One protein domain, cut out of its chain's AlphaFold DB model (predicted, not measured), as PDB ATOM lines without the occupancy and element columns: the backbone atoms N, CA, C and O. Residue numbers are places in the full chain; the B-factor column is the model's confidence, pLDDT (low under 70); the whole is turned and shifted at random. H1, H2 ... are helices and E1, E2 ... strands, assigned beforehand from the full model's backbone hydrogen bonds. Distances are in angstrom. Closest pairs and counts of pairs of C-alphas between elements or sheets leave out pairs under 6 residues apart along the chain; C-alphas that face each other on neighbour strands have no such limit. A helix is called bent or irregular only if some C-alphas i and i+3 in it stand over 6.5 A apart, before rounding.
ATOM      1  N   LEU A   3     207.740 177.455 227.350       97.75
ATOM      2  CA  LEU A   3     208.759 177.418 228.419       97.75
ATOM      3  C   LEU A   3     208.440 176.351 229.490       97.75
ATOM      4  O   LEU A   3     208.988 176.351 230.598       97.75
ATOM      5  N   GLY A   4     207.514 175.446 229.169       97.25
ATOM      6  CA  GLY A   4     207.039 174.385 230.050       97.25
ATOM      7  C   GLY A   4     206.183 174.895 231.209       97.25
ATOM      8  O   GLY A   4     205.614 175.989 231.169       97.25
ATOM      9  N   GLU A   5     206.107 174.083 232.260       97.12
ATOM     10  CA  GLU A   5     205.295 174.358 233.444       97.12
ATOM     11  C   GLU A   5     206.095 174.313 234.747       97.12
ATOM     12  O   GLU A   5     207.219 173.799 234.798       97.12
ATOM     13  N   THR A   6     205.515 174.890 235.799       95.62
ATOM     14  CA  THR A   6     205.999 174.795 237.180       95.62
ATOM     15  C   THR A   6     204.828 174.770 238.159       95.62
ATOM     16  O   THR A   6     203.822 175.458 237.963       95.62
ATOM     17  N   ARG A   7     204.958 173.997 239.239       94.94
ATOM     18  CA  ARG A   7     203.997 173.966 240.346       94.94
ATOM     19  C   ARG A   7     204.518 174.816 241.502       94.94
ATOM     20  O   ARG A   7     205.617 174.603 242.002       94.94
ATOM     21  N   GLN A   8     203.711 175.772 241.943       90.81
ATOM     22  CA  GLN A   8     204.012 176.644 243.076       90.81
ATOM     23  C   GLN A   8     203.659 175.965 244.414       90.81
ATOM     24  O   GLN A   8     202.810 175.069 244.428       90.81
ATOM     25  N   PRO A   9     204.230 176.409 245.556       86.88
ATOM     26  CA  PRO A   9     203.970 175.805 246.871       86.88
ATOM     27  C   PRO A   9     202.486 175.722 247.260       86.88
ATOM     28  O   PRO A   9     202.079 174.771 247.913       86.88
ATOM     29  N   GLY A  10     201.658 176.672 246.808       88.94
ATOM     30  CA  GLY A  10     200.204 176.657 247.022       88.94
ATOM     31  C   GLY A  10     199.421 175.701 246.109       88.94
ATOM     32  O   GLY A  10     198.200 175.765 246.070       88.94
ATOM     33  N   GLY A  11     200.097 174.867 245.315       93.06
ATOM     34  CA  GLY A  11     199.480 173.906 244.396       93.06
ATOM     35  C   GLY A  11     199.112 174.460 243.017       93.06
ATOM     36  O   GLY A  11     198.833 173.673 242.112       93.06
ATOM     37  N   LYS A  12     199.168 175.786 242.822       94.12
ATOM     38  CA  LYS A  12     198.961 176.427 241.516       94.12
ATOM     39  C   LYS A  12     199.982 175.914 240.499       94.12
ATOM     40  O   LYS A  12     201.185 175.998 240.740       94.12
ATOM     41  N   VAL A  13     199.502 175.444 239.352       96.38
ATOM     42  CA  VAL A  13     200.338 175.129 238.187       96.38
ATOM     43  C   VAL A  13     200.357 176.344 237.264       96.38
ATOM     44  O   VAL A  13     199.321 176.960 237.016       96.38
ATOM     45  N   VAL A  14     201.544 176.723 236.800       96.81
ATOM     46  CA  VAL A  14     201.758 177.828 235.863       96.81
ATOM     47  C   VAL A  14     202.426 177.263 234.621       96.81
ATOM     48  O   VAL A  14     203.452 176.600 234.740       96.81
ATOM     49  N   GLN A  15     201.866 177.555 233.451       97.88
ATOM     50  CA  GLN A  15     202.484 177.333 232.146       97.88
ATOM     51  C   GLN A  15     202.864 178.678 231.533       97.88
ATOM     52  O   GLN A  15     202.143 179.662 231.710       97.88
ATOM     53  N   ALA A  16     204.002 178.722 230.844       97.31
ATOM     54  CA  ALA A  16     204.516 179.944 230.241       97.31
ATOM     55  C   ALA A  16     204.968 179.720 228.795       97.31
ATOM     56  O   ALA A  16     205.427 178.639 228.422       97.31
ATOM     57  N   TRP A  17     204.882 180.785 228.001       97.31
ATOM     58  CA  TRP A  17     205.360 180.857 226.625       97.31
ATOM     59  C   TRP A  17     206.143 182.154 226.434       97.31
ATOM     60  O   TRP A  17     205.853 183.158 227.080       97.31
ATOM     61  N   ALA A  18     207.116 182.125 225.530       95.25
ATOM     62  CA  ALA A  18     207.852 183.291 225.066       95.25
ATOM     63  C   ALA A  18     207.506 183.604 223.612       95.25
ATOM     64  O   ALA A  18     207.349 182.695 222.792       95.25
ATOM     65  N   VAL A  19     207.431 184.887 223.293       93.81
ATOM     66  CA  VAL A  19     207.288 185.419 221.938       93.81
ATOM     67  C   VAL A  19     208.299 186.552 221.808       93.81
ATOM     68  O   VAL A  19     208.473 187.321 222.753       93.81
ATOM     69  N   GLU A  20     208.999 186.598 220.681       92.81
ATOM     70  CA  GLU A  20     209.854 187.724 220.324       92.81
ATOM     71  C   GLU A  20     209.000 188.755 219.593       92.81
ATOM     72  O   GLU A  20     208.401 188.436 218.568       92.81
ATOM     73  N   ASP A  21     208.907 189.957 220.155       90.00
ATOM     74  CA  ASP A  21     208.196 191.082 219.560       90.00
ATOM     75  C   ASP A  21     208.648 192.400 220.216       90.00
ATOM     76  O   ASP A  21     209.265 192.382 221.286       90.00
ATOM     77  N   ASP A  22     208.315 193.535 219.603       89.06
ATOM     78  CA  ASP A  22     208.631 194.892 220.081       89.06
ATOM     79  C   ASP A  22     207.351 195.669 220.437       89.06
ATOM     80  O   ASP A  22     207.095 196.788 219.989       89.06
ATOM     81  N   TRP A  23     206.465 195.041 221.213       89.12
ATOM     82  CA  TRP A  23     205.219 195.684 221.635       89.12
ATOM     83  C   TRP A  23     205.469 196.786 222.665       89.12
ATOM     84  O   TRP A  23     206.198 196.594 223.641       89.12
ATOM     85  N   ASP A  24     204.771 197.918 222.537       91.06
ATOM     86  CA  ASP A  24     204.767 198.930 223.593       91.06
ATOM     87  C   ASP A  24     204.030 198.391 224.833       91.06
ATOM     88  O   ASP A  24     202.807 198.258 224.864       91.06
ATOM     89  N   ALA A  25     204.766 198.107 225.909       91.06
ATOM     90  CA  ALA A  25     204.179 197.608 227.151       91.06
ATOM     91  C   ALA A  25     203.108 198.550 227.743       91.06
ATOM     92  O   ALA A  25     202.260 198.104 228.517       91.06
ATOM     93  N   THR A  32     189.252 193.370 233.523       95.50
ATOM     94  CA  THR A  32     188.840 194.069 234.739       95.50
ATOM     95  C   THR A  32     188.004 193.165 235.628       95.50
ATOM     96  O   THR A  32     187.272 192.312 235.131       95.50
ATOM     97  N   PHE A  33     188.058 193.401 236.932       95.50
ATOM     98  CA  PHE A  33     187.223 192.730 237.921       95.50
ATOM     99  C   PHE A  33     186.609 193.754 238.877       95.50
ATOM    100  O   PHE A  33     187.108 194.872 239.015       95.50
ATOM    101  N   GLU A  34     185.514 193.377 239.531       97.00
ATOM    102  CA  GLU A  34     184.833 194.224 240.508       97.00
ATOM    103  C   GLU A  34     185.045 193.695 241.921       97.00
ATOM    104  O   GLU A  34     184.919 192.498 242.175       97.00
ATOM    105  N   ILE A  35     185.349 194.599 242.850       96.44
ATOM    106  CA  ILE A  35     185.362 194.308 244.283       96.44
ATOM    107  C   ILE A  35     184.708 195.441 245.052       96.44
ATOM    108  O   ILE A  35     184.660 196.588 244.604       96.44
ATOM    109  N   GLU A  36     184.238 195.126 246.250       98.06
ATOM    110  CA  GLU A  36     183.785 196.145 247.177       98.06
ATOM    111  C   GLU A  36     184.973 196.970 247.688       98.06
ATOM    112  O   GLU A  36     185.923 196.430 248.263       98.06
ATOM    113  N   TRP A  37     184.932 198.287 247.478       96.31
ATOM    114  CA  TRP A  37     186.010 199.175 247.896       96.31
ATOM    115  C   TRP A  37     185.533 200.612 248.194       96.31
ATOM    116  O   TRP A  37     184.977 201.264 247.303       96.31
ATOM    117  N   PRO A  38     185.834 201.184 249.384       95.50
ATOM    118  CA  PRO A  38     186.599 200.591 250.490       95.50
ATOM    119  C   PRO A  38     185.902 199.378 251.134       95.50
ATOM    120  O   PRO A  38     184.684 199.249 250.990       95.50
ATOM    121  N   PRO A  39     186.631 198.495 251.840       96.00
ATOM    122  CA  PRO A  39     186.033 197.304 252.440       96.00
ATOM    123  C   PRO A  39     184.875 197.651 253.391       96.00
ATOM    124  O   PRO A  39     185.023 198.544 254.225       96.00
ATOM    125  N   ARG A  40     183.760 196.909 253.310       94.81
ATOM    126  CA  ARG A  40     182.522 197.088 254.107       94.81
ATOM    127  C   ARG A  40     181.743 198.387 253.830       94.81
ATOM    128  O   ARG A  40     180.976 198.834 254.677       94.81
ATOM    129  N   SER A  41     181.938 199.008 252.668       96.69
ATOM    130  CA  SER A  41     181.181 200.181 252.214       96.69
ATOM    131  C   SER A  41     179.912 199.858 251.415       96.69
ATOM    132  O   SER A  41     179.120 200.764 251.161       96.69
ATOM    133  N   GLY A  42     179.734 198.615 250.957       96.31
ATOM    134  CA  GLY A  42     178.694 198.219 250.001       96.31
ATOM    135  C   GLY A  42     178.887 198.780 248.584       96.31
ATOM    136  O   GLY A  42     178.023 198.603 247.729       96.31
ATOM    137  N   ARG A  43     180.001 199.476 248.312       97.19
ATOM    138  CA  ARG A  43     180.280 200.110 247.016       97.19
ATOM    139  C   ARG A  43     181.194 199.225 246.179       97.19
ATOM    140  O   ARG A  43     182.362 199.059 246.526       97.19
ATOM    141  N   LEU A  44     180.691 198.717 245.057       97.88
ATOM    142  CA  LEU A  44     181.515 198.019 244.070       97.88
ATOM    143  C   LEU A  44     182.339 199.011 243.245       97.88
ATOM    144  O   LEU A  44     181.869 200.091 242.880       97.88
ATOM    145  N   ARG A  45     183.588 198.640 242.971       97.44
ATOM    146  CA  ARG A  45     184.501 199.366 242.089       97.44
ATOM    147  C   ARG A  45     185.216 198.392 241.165       97.44
ATOM    148  O   ARG A  45     185.635 197.318 241.588       97.44
ATOM    149  N   THR A  46     185.389 198.820 239.921       96.50
ATOM    150  CA  THR A  46     186.103 198.086 238.877       96.50
ATOM    151  C   THR A  46     187.596 198.411 238.912       96.50
ATOM    152  O   THR A  46     187.979 199.583 238.971       96.50
ATOM    153  N   PHE A  47     188.438 197.383 238.839       94.00
ATOM    154  CA  PHE A  47     189.897 197.491 238.799       94.00
ATOM    155  C   PHE A  47     190.475 196.612 237.682       94.00
ATOM    156  O   PHE A  47     189.885 195.578 237.359       94.00
ATOM    157  N   PRO A  48     191.613 196.993 237.075       94.19
ATOM    158  CA  PRO A  48     192.324 196.117 236.151       94.19
ATOM    159  C   PRO A  48     192.977 194.947 236.904       94.19
ATOM    160  O   PRO A  48     193.510 195.130 237.997       94.19
ATOM    161  N   GLU A  49     192.963 193.752 236.311       93.50
ATOM    162  CA  GLU A  49     193.686 192.575 236.819       93.50
ATOM    163  C   GLU A  49     195.205 192.804 236.850       93.50
ATOM    164  O   GLU A  49     195.882 192.355 237.775       93.50
ATOM    165  N   ILE A  50     195.735 193.537 235.867       90.62
ATOM    166  CA  ILE A  50     197.136 193.957 235.814       90.62
ATOM    167  C   ILE A  50     197.160 195.480 235.762       90.62
ATOM    168  O   ILE A  50     196.669 196.096 234.820       90.62
ATOM    169  N   ASP A  51     197.757 196.093 236.776       87.50
ATOM    170  CA  ASP A  51     197.865 197.544 236.906       87.50
ATOM    171  C   ASP A  51     198.925 198.149 235.973       87.50
ATOM    172  O   ASP A  51     198.784 199.287 235.521       87.50
ATOM    173  N   ARG A  52     199.996 197.398 235.685       89.56
ATOM    174  CA  ARG A  52     201.107 197.838 234.841       89.56
ATOM    175  C   ARG A  52     201.867 196.672 234.216       89.56
ATOM    176  O   ARG A  52     202.201 195.698 234.884       89.56
ATOM    177  N   ALA A  53     202.277 196.863 232.964       91.62
ATOM    178  CA  ALA A  53     203.280 196.044 232.296       91.62
ATOM    179  C   ALA A  53     204.526 196.875 231.955       91.62
ATOM    180  O   ALA A  53     204.460 198.094 231.792       91.62
ATOM    181  N   ALA A  54     205.681 196.215 231.887       92.75
ATOM    182  CA  ALA A  54     206.943 196.822 231.489       92.75
ATOM    183  C   ALA A  54     207.928 195.746 231.025       92.75
ATOM    184  O   ALA A  54     207.909 194.620 231.526       92.75
ATOM    185  N   TRP A  55     208.818 196.127 230.113       93.38
ATOM    186  CA  TRP A  55     209.976 195.327 229.738       93.38
ATOM    187  C   TRP A  55     211.114 195.530 230.735       93.38
ATOM    188  O   TRP A  55     211.298 196.619 231.282       93.38
ATOM    189  N   PHE A  56     211.888 194.474 230.970       95.00
ATOM    190  CA  PHE A  56     212.978 194.480 231.937       95.00
ATOM    191  C   PHE A  56     214.205 193.781 231.370       95.00
ATOM    192  O   PHE A  56     214.092 192.772 230.676       95.00
ATOM    193  N   ALA A  57     215.386 194.261 231.760       95.94
ATOM    194  CA  ALA A  57     216.599 193.472 231.622       95.94
ATOM    195  C   ALA A  57     216.483 192.187 232.459       95.94
ATOM    196  O   ALA A  57     215.852 192.168 233.518       95.94
ATOM    197  N   ILE A  58     217.148 191.118 232.023       96.06
ATOM    198  CA  ILE A  58     217.075 189.784 232.645       96.06
ATOM    199  C   ILE A  58     217.365 189.815 234.151       96.06
ATOM    200  O   ILE A  58     216.649 189.199 234.945       96.06
ATOM    201  N   ALA A  59     218.388 190.568 234.562       95.50
ATOM    202  CA  ALA A  59     218.741 190.712 235.970       95.50
ATOM    203  C   ALA A  59     217.605 191.337 236.797       95.50
ATOM    204  O   ALA A  59     217.397 190.950 237.945       95.50
ATOM    205  N   ASP A  60     216.861 192.288 236.230       97.25
ATOM    206  CA  ASP A  60     215.733 192.944 236.894       97.25
ATOM    207  C   ASP A  60     214.494 192.053 236.897       97.25
ATOM    208  O   ASP A  60     213.813 191.961 237.920       97.25
ATOM    209  N   ALA A  61     214.244 191.344 235.792       96.44
ATOM    210  CA  ALA A  61     213.160 190.376 235.678       96.44
ATOM    211  C   ALA A  61     213.263 189.299 236.770       96.44
ATOM    212  O   ALA A  61     212.293 189.075 237.493       96.44
ATOM    213  N   ARG A  62     214.454 188.717 236.985       95.25
ATOM    214  CA  ARG A  62     214.692 187.722 238.051       95.25
ATOM    215  C   ARG A  62     214.399 188.247 239.459       95.25
ATOM    216  O   ARG A  62     213.971 187.475 240.311       95.25
ATOM    217  N   ARG A  63     214.626 189.540 239.720       95.69
ATOM    218  CA  ARG A  63     214.351 190.151 241.035       95.69
ATOM    219  C   ARG A  63     212.879 190.506 241.232       95.69
ATOM    220  O   ARG A  63     212.417 190.524 242.367       95.69
ATOM    221  N   LYS A  64     212.168 190.849 240.154       95.44
ATOM    222  CA  LYS A  64     210.773 191.314 240.200       95.44
ATOM    223  C   LYS A  64     209.754 190.186 240.099       95.44
ATOM    224  O   LYS A  64     208.663 190.317 240.646       95.44
ATOM    225  N   ILE A  65     210.082 189.115 239.382       95.06
ATOM    226  CA  ILE A  65     209.182 187.980 239.197       95.06
ATOM    227  C   ILE A  65     208.992 187.211 240.509       95.06
ATOM    228  O   ILE A  65     209.870 187.183 241.374       95.06
ATOM    229  N   LEU A  66     207.846 186.543 240.661       93.88
ATOM    230  CA  LEU A  66     207.628 185.635 241.783       93.88
ATOM    231  C   LEU A  66     208.725 184.565 241.805       93.88
ATOM    232  O   LEU A  66     209.002 183.938 240.784       93.88
ATOM    233  N   LYS A  67     209.301 184.291 242.982       91.25
ATOM    234  CA  LYS A  67     210.417 183.338 243.141       91.25
ATOM    235  C   LYS A  67     210.153 181.982 242.469       91.25
ATOM    236  O   LYS A  67     211.031 181.448 241.805       91.25
ATOM    237  N   GLY A  68     208.934 181.449 242.589       90.88
ATOM    238  CA  GLY A  68     208.541 180.171 241.971       90.88
ATOM    239  C   GLY A  68     208.403 180.194 240.441       90.88
ATOM    240  O   GLY A  68     208.220 179.144 239.837       90.88
ATOM    241  N   GLN A  69     208.470 181.369 239.815       94.75
ATOM    242  CA  GLN A  69     208.394 181.572 238.366       94.75
ATOM    243  C   GLN A  69     209.743 181.972 237.750       94.75
ATOM    244  O   GLN A  69     209.850 182.004 236.528       94.75
ATOM    245  N   ALA A  70     210.781 182.236 238.557       95.38
ATOM    246  CA  ALA A  70     212.111 182.609 238.059       95.38
ATOM    247  C   ALA A  70     212.696 181.573 237.082       95.38
ATOM    248  O   ALA A  70     213.372 181.951 236.129       95.38
ATOM    249  N   ILE A  71     212.326 180.297 237.248       96.38
ATOM    250  CA  ILE A  71     212.689 179.197 236.347       96.38
ATOM    251  C   ILE A  71     212.325 179.463 234.880       96.38
ATOM    252  O   ILE A  71     213.017 178.998 233.982       96.38
ATOM    253  N   PHE A  72     211.267 180.231 234.602       97.69
ATOM    254  CA  PHE A  72     210.891 180.555 233.225       97.69
ATOM    255  C   PHE A  72     211.867 181.527 232.562       97.69
ATOM    256  O   PHE A  72     212.075 181.442 231.357       97.69
ATOM    257  N   VAL A  73     212.494 182.416 233.338       97.25
ATOM    258  CA  VAL A  73     213.557 183.288 232.822       97.25
ATOM    259  C   VAL A  73     214.780 182.450 232.461       97.25
ATOM    260  O   VAL A  73     215.378 182.669 231.414       97.25
ATOM    261  N   ASP A  74     215.122 181.464 233.289       96.31
ATOM    262  CA  ASP A  74     216.261 180.576 233.043       96.31
ATOM    263  C   ASP A  74     216.032 179.715 231.793       96.31
ATOM    264  O   ASP A  74     216.852 179.744 230.878       96.31
ATOM    265  N   ARG A  75     214.859 179.075 231.680       97.19
ATOM    266  CA  ARG A  75     214.468 178.293 230.493       97.19
ATOM    267  C   ARG A  75     214.438 179.123 229.211       97.19
ATOM    268  O   ARG A  75     214.777 178.619 228.146       97.19
ATOM    269  N   LEU A  76     214.036 180.395 229.291       96.69
ATOM    270  CA  LEU A  76     214.095 181.298 228.141       96.69
ATOM    271  C   LEU A  76     215.544 181.518 227.687       96.69
ATOM    272  O   LEU A  76     215.826 181.468 226.494       96.69
ATOM    273  N   LEU A  77     216.465 181.765 228.621       96.69
ATOM    274  CA  LEU A  77     217.875 181.973 228.287       96.69
ATOM    275  C   LEU A  77     218.515 180.720 227.691       96.69
ATOM    276  O   LEU A  77     219.275 180.843 226.733       96.69
ATOM    277  N   GLU A  78     218.189 179.546 228.231       96.25
ATOM    278  CA  GLU A  78     218.612 178.251 227.690       96.25
ATOM    279  C   GLU A  78     218.126 178.087 226.244       96.25
ATOM    280  O   GLU A  78     218.943 177.925 225.338       96.25
ATOM    281  N   ALA A  79     216.825 178.274 225.994       94.75
ATOM    282  CA  ALA A  79     216.249 178.163 224.653       94.75
ATOM    283  C   ALA A  79     216.863 179.159 223.649       94.75
ATOM    284  O   ALA A  79     217.103 178.824 222.488       94.75
ATOM    285  N   LEU A  80     217.161 180.390 224.080       94.25
ATOM    286  CA  LEU A  80     217.824 181.390 223.235       94.25
ATOM    287  C   LEU A  80     219.301 181.059 222.973       94.25
ATOM    288  O   LEU A  80     219.823 181.401 221.910       94.25
ATOM    289  N   ALA A  81     219.997 180.430 223.921       93.31
ATOM    290  CA  ALA A  81     221.371 179.976 223.727       93.31
ATOM    291  C   ALA A  81     221.431 178.804 222.734       93.31
ATOM    292  O   ALA A  81     222.256 178.820 221.819       93.31
ATOM    293  N   GLU A  82     220.512 177.845 222.855       87.69
ATOM    294  CA  GLU A  82     220.360 176.724 221.920       87.69
ATOM    295  C   GLU A  82     220.007 177.204 220.506       87.69
ATOM    296  O   GLU A  82     220.627 176.777 219.529       87.69
ATOM    297  N   GLY A  83     219.079 178.160 220.384       79.69
ATOM    298  CA  GLY A  83     218.718 178.763 219.098       79.69
ATOM    299  C   GLY A  83     219.897 179.455 218.401       79.69
ATOM    300  O   GLY A  83     220.071 179.317 217.191       79.69
ATOM    301  N   ARG A  84     220.764 180.138 219.161       73.25
ATOM    302  CA  ARG A  84     221.993 180.759 218.627       73.25
ATOM    303  C   ARG A  84     223.053 179.736 218.217       73.25
ATOM    304  O   ARG A  84     223.735 179.949 217.217       73.25
ATOM    305  N   ALA A  85     223.184 178.633 218.957       64.62
ATOM    306  CA  ALA A  85     224.092 177.542 218.600       64.62
ATOM    307  C   ALA A  85     223.651 176.837 217.304       64.62
ATOM    308  O   ALA A  85     224.490 176.502 216.469       64.62
ATOM    309  N   SER A  86     222.339 176.686 217.100       59.81
ATOM    310  CA  SER A  86     221.761 176.119 215.874       59.81
ATOM    311  C   SER A  86     221.920 177.047 214.655       59.81
ATOM    312  O   SER A  86     222.225 176.593 213.556       59.81
ATOM    313  N   GLY A  87     221.825 178.370 214.848       53.66
ATOM    314  CA  GLY A  87     221.928 179.375 213.777       53.66
ATOM    315  C   GLY A  87     223.327 179.618 213.184       53.66
ATOM    316  O   GLY A  87     223.449 180.412 212.257       53.66
ATOM    317  N   THR A  88     224.383 178.961 213.680       51.25
ATOM    318  CA  THR A  88     225.755 179.101 213.134       51.25
ATOM    319  C   THR A  88     226.070 178.062 212.039       51.25
ATOM    320  O   THR A  88     227.068 178.194 211.336       51.25
TER     321      THR A  88
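This is residues 3 to 25 and 32 to 88 of the 93 residues of an uncharacterized protein of Bradyrhizobium ivorense (UniProt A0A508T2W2). Two well-separated lobes make an elongated shape: in one, the long helix H2 packs with residues 68 to 79 on the small strand hairpin E1 and E2, mainly over E1, and the short helix H1 folds back beside the first part of H2; the other lobe is the strand hairpin E3 and E4 alone, joined to H1 by residues 49 to 57. The far end of H2 and what follows it, residues 80 to 88, sticks out. The printed part has 80 residues, with named elements in the order E1, E2, E3, E4, H1, H2; it has two antiparallel sheets, E1 - E2 and E3 - E4, and its class is mixed, helices and strands. It is only just extended, close to loose, with a radius of gyration of the C-alphas of 17.8 A and spans of 62 by 33 by 19 A.

E1, residues 3 to 7, and E2, residues 13 to 17, form an antiparallel hairpin at 166 degrees between their directions, with N 3 and O 16 at 2.8 A and N 6 and O 14 at 2.9 A, within hydrogen-bond range. H2, residues 67 to 86, has 7 pairs of C-alphas within 8 A of E1, the closest being those of Leu 3 and Phe 72 at 6.1 A. Between E2 and H2 there is 1 such pair, the C-alphas of Ala 16 and Phe 72, 7.1 A apart. H1, residues 58 to 64, touches H2 at residues 70 to 73 alone, the closest C-alphas being those of Arg 62 and Ala 70, 5.7 A apart; they form a helical hairpin at a shallow tilt of 14 degrees, opposite ways. H1 is apart from E1 and from E2. E3, residues 32 to 36, and E4, residues 44 to 48, form an antiparallel hairpin at 147 degrees, with N 45 and O 35 at 2.8 A within hydrogen-bond range. Both are apart from E1, E2 and H2. Of the O i to N i+4 pairs, 2 of 3 in H1 and 13 of 16 in H2 are within hydrogen-bond range.

E1 begins at C-alpha 3, (208.759, 177.418, 228.419), and measures 13.3 A; E2 measures 13.8 A, E3 13.6 A and E4 13.5 A. E4 ends at C-alpha 48, (192.324, 196.117, 236.151). H1 measures 10.0 A. H2 measures 30.4 A and ends at C-alpha 86, (221.761, 176.119, 215.874); it is irregular, with C-alphas 68 and 71 7.1 A apart.

The two farthest C-alphas, those of Ser 41 and Thr 88, are 62.9 A apart. Residues 26 to 31 are not printed, and C-alphas 25 and 32 are 17.5 A apart across the cut. Of the links that are printed whole, E1 to E2 and H1 to H2 are tight, E3 to E4 and E4 to H1 short. The mean pLDDT of the printed part is 92.2, and residues 85 to 88 are under 70.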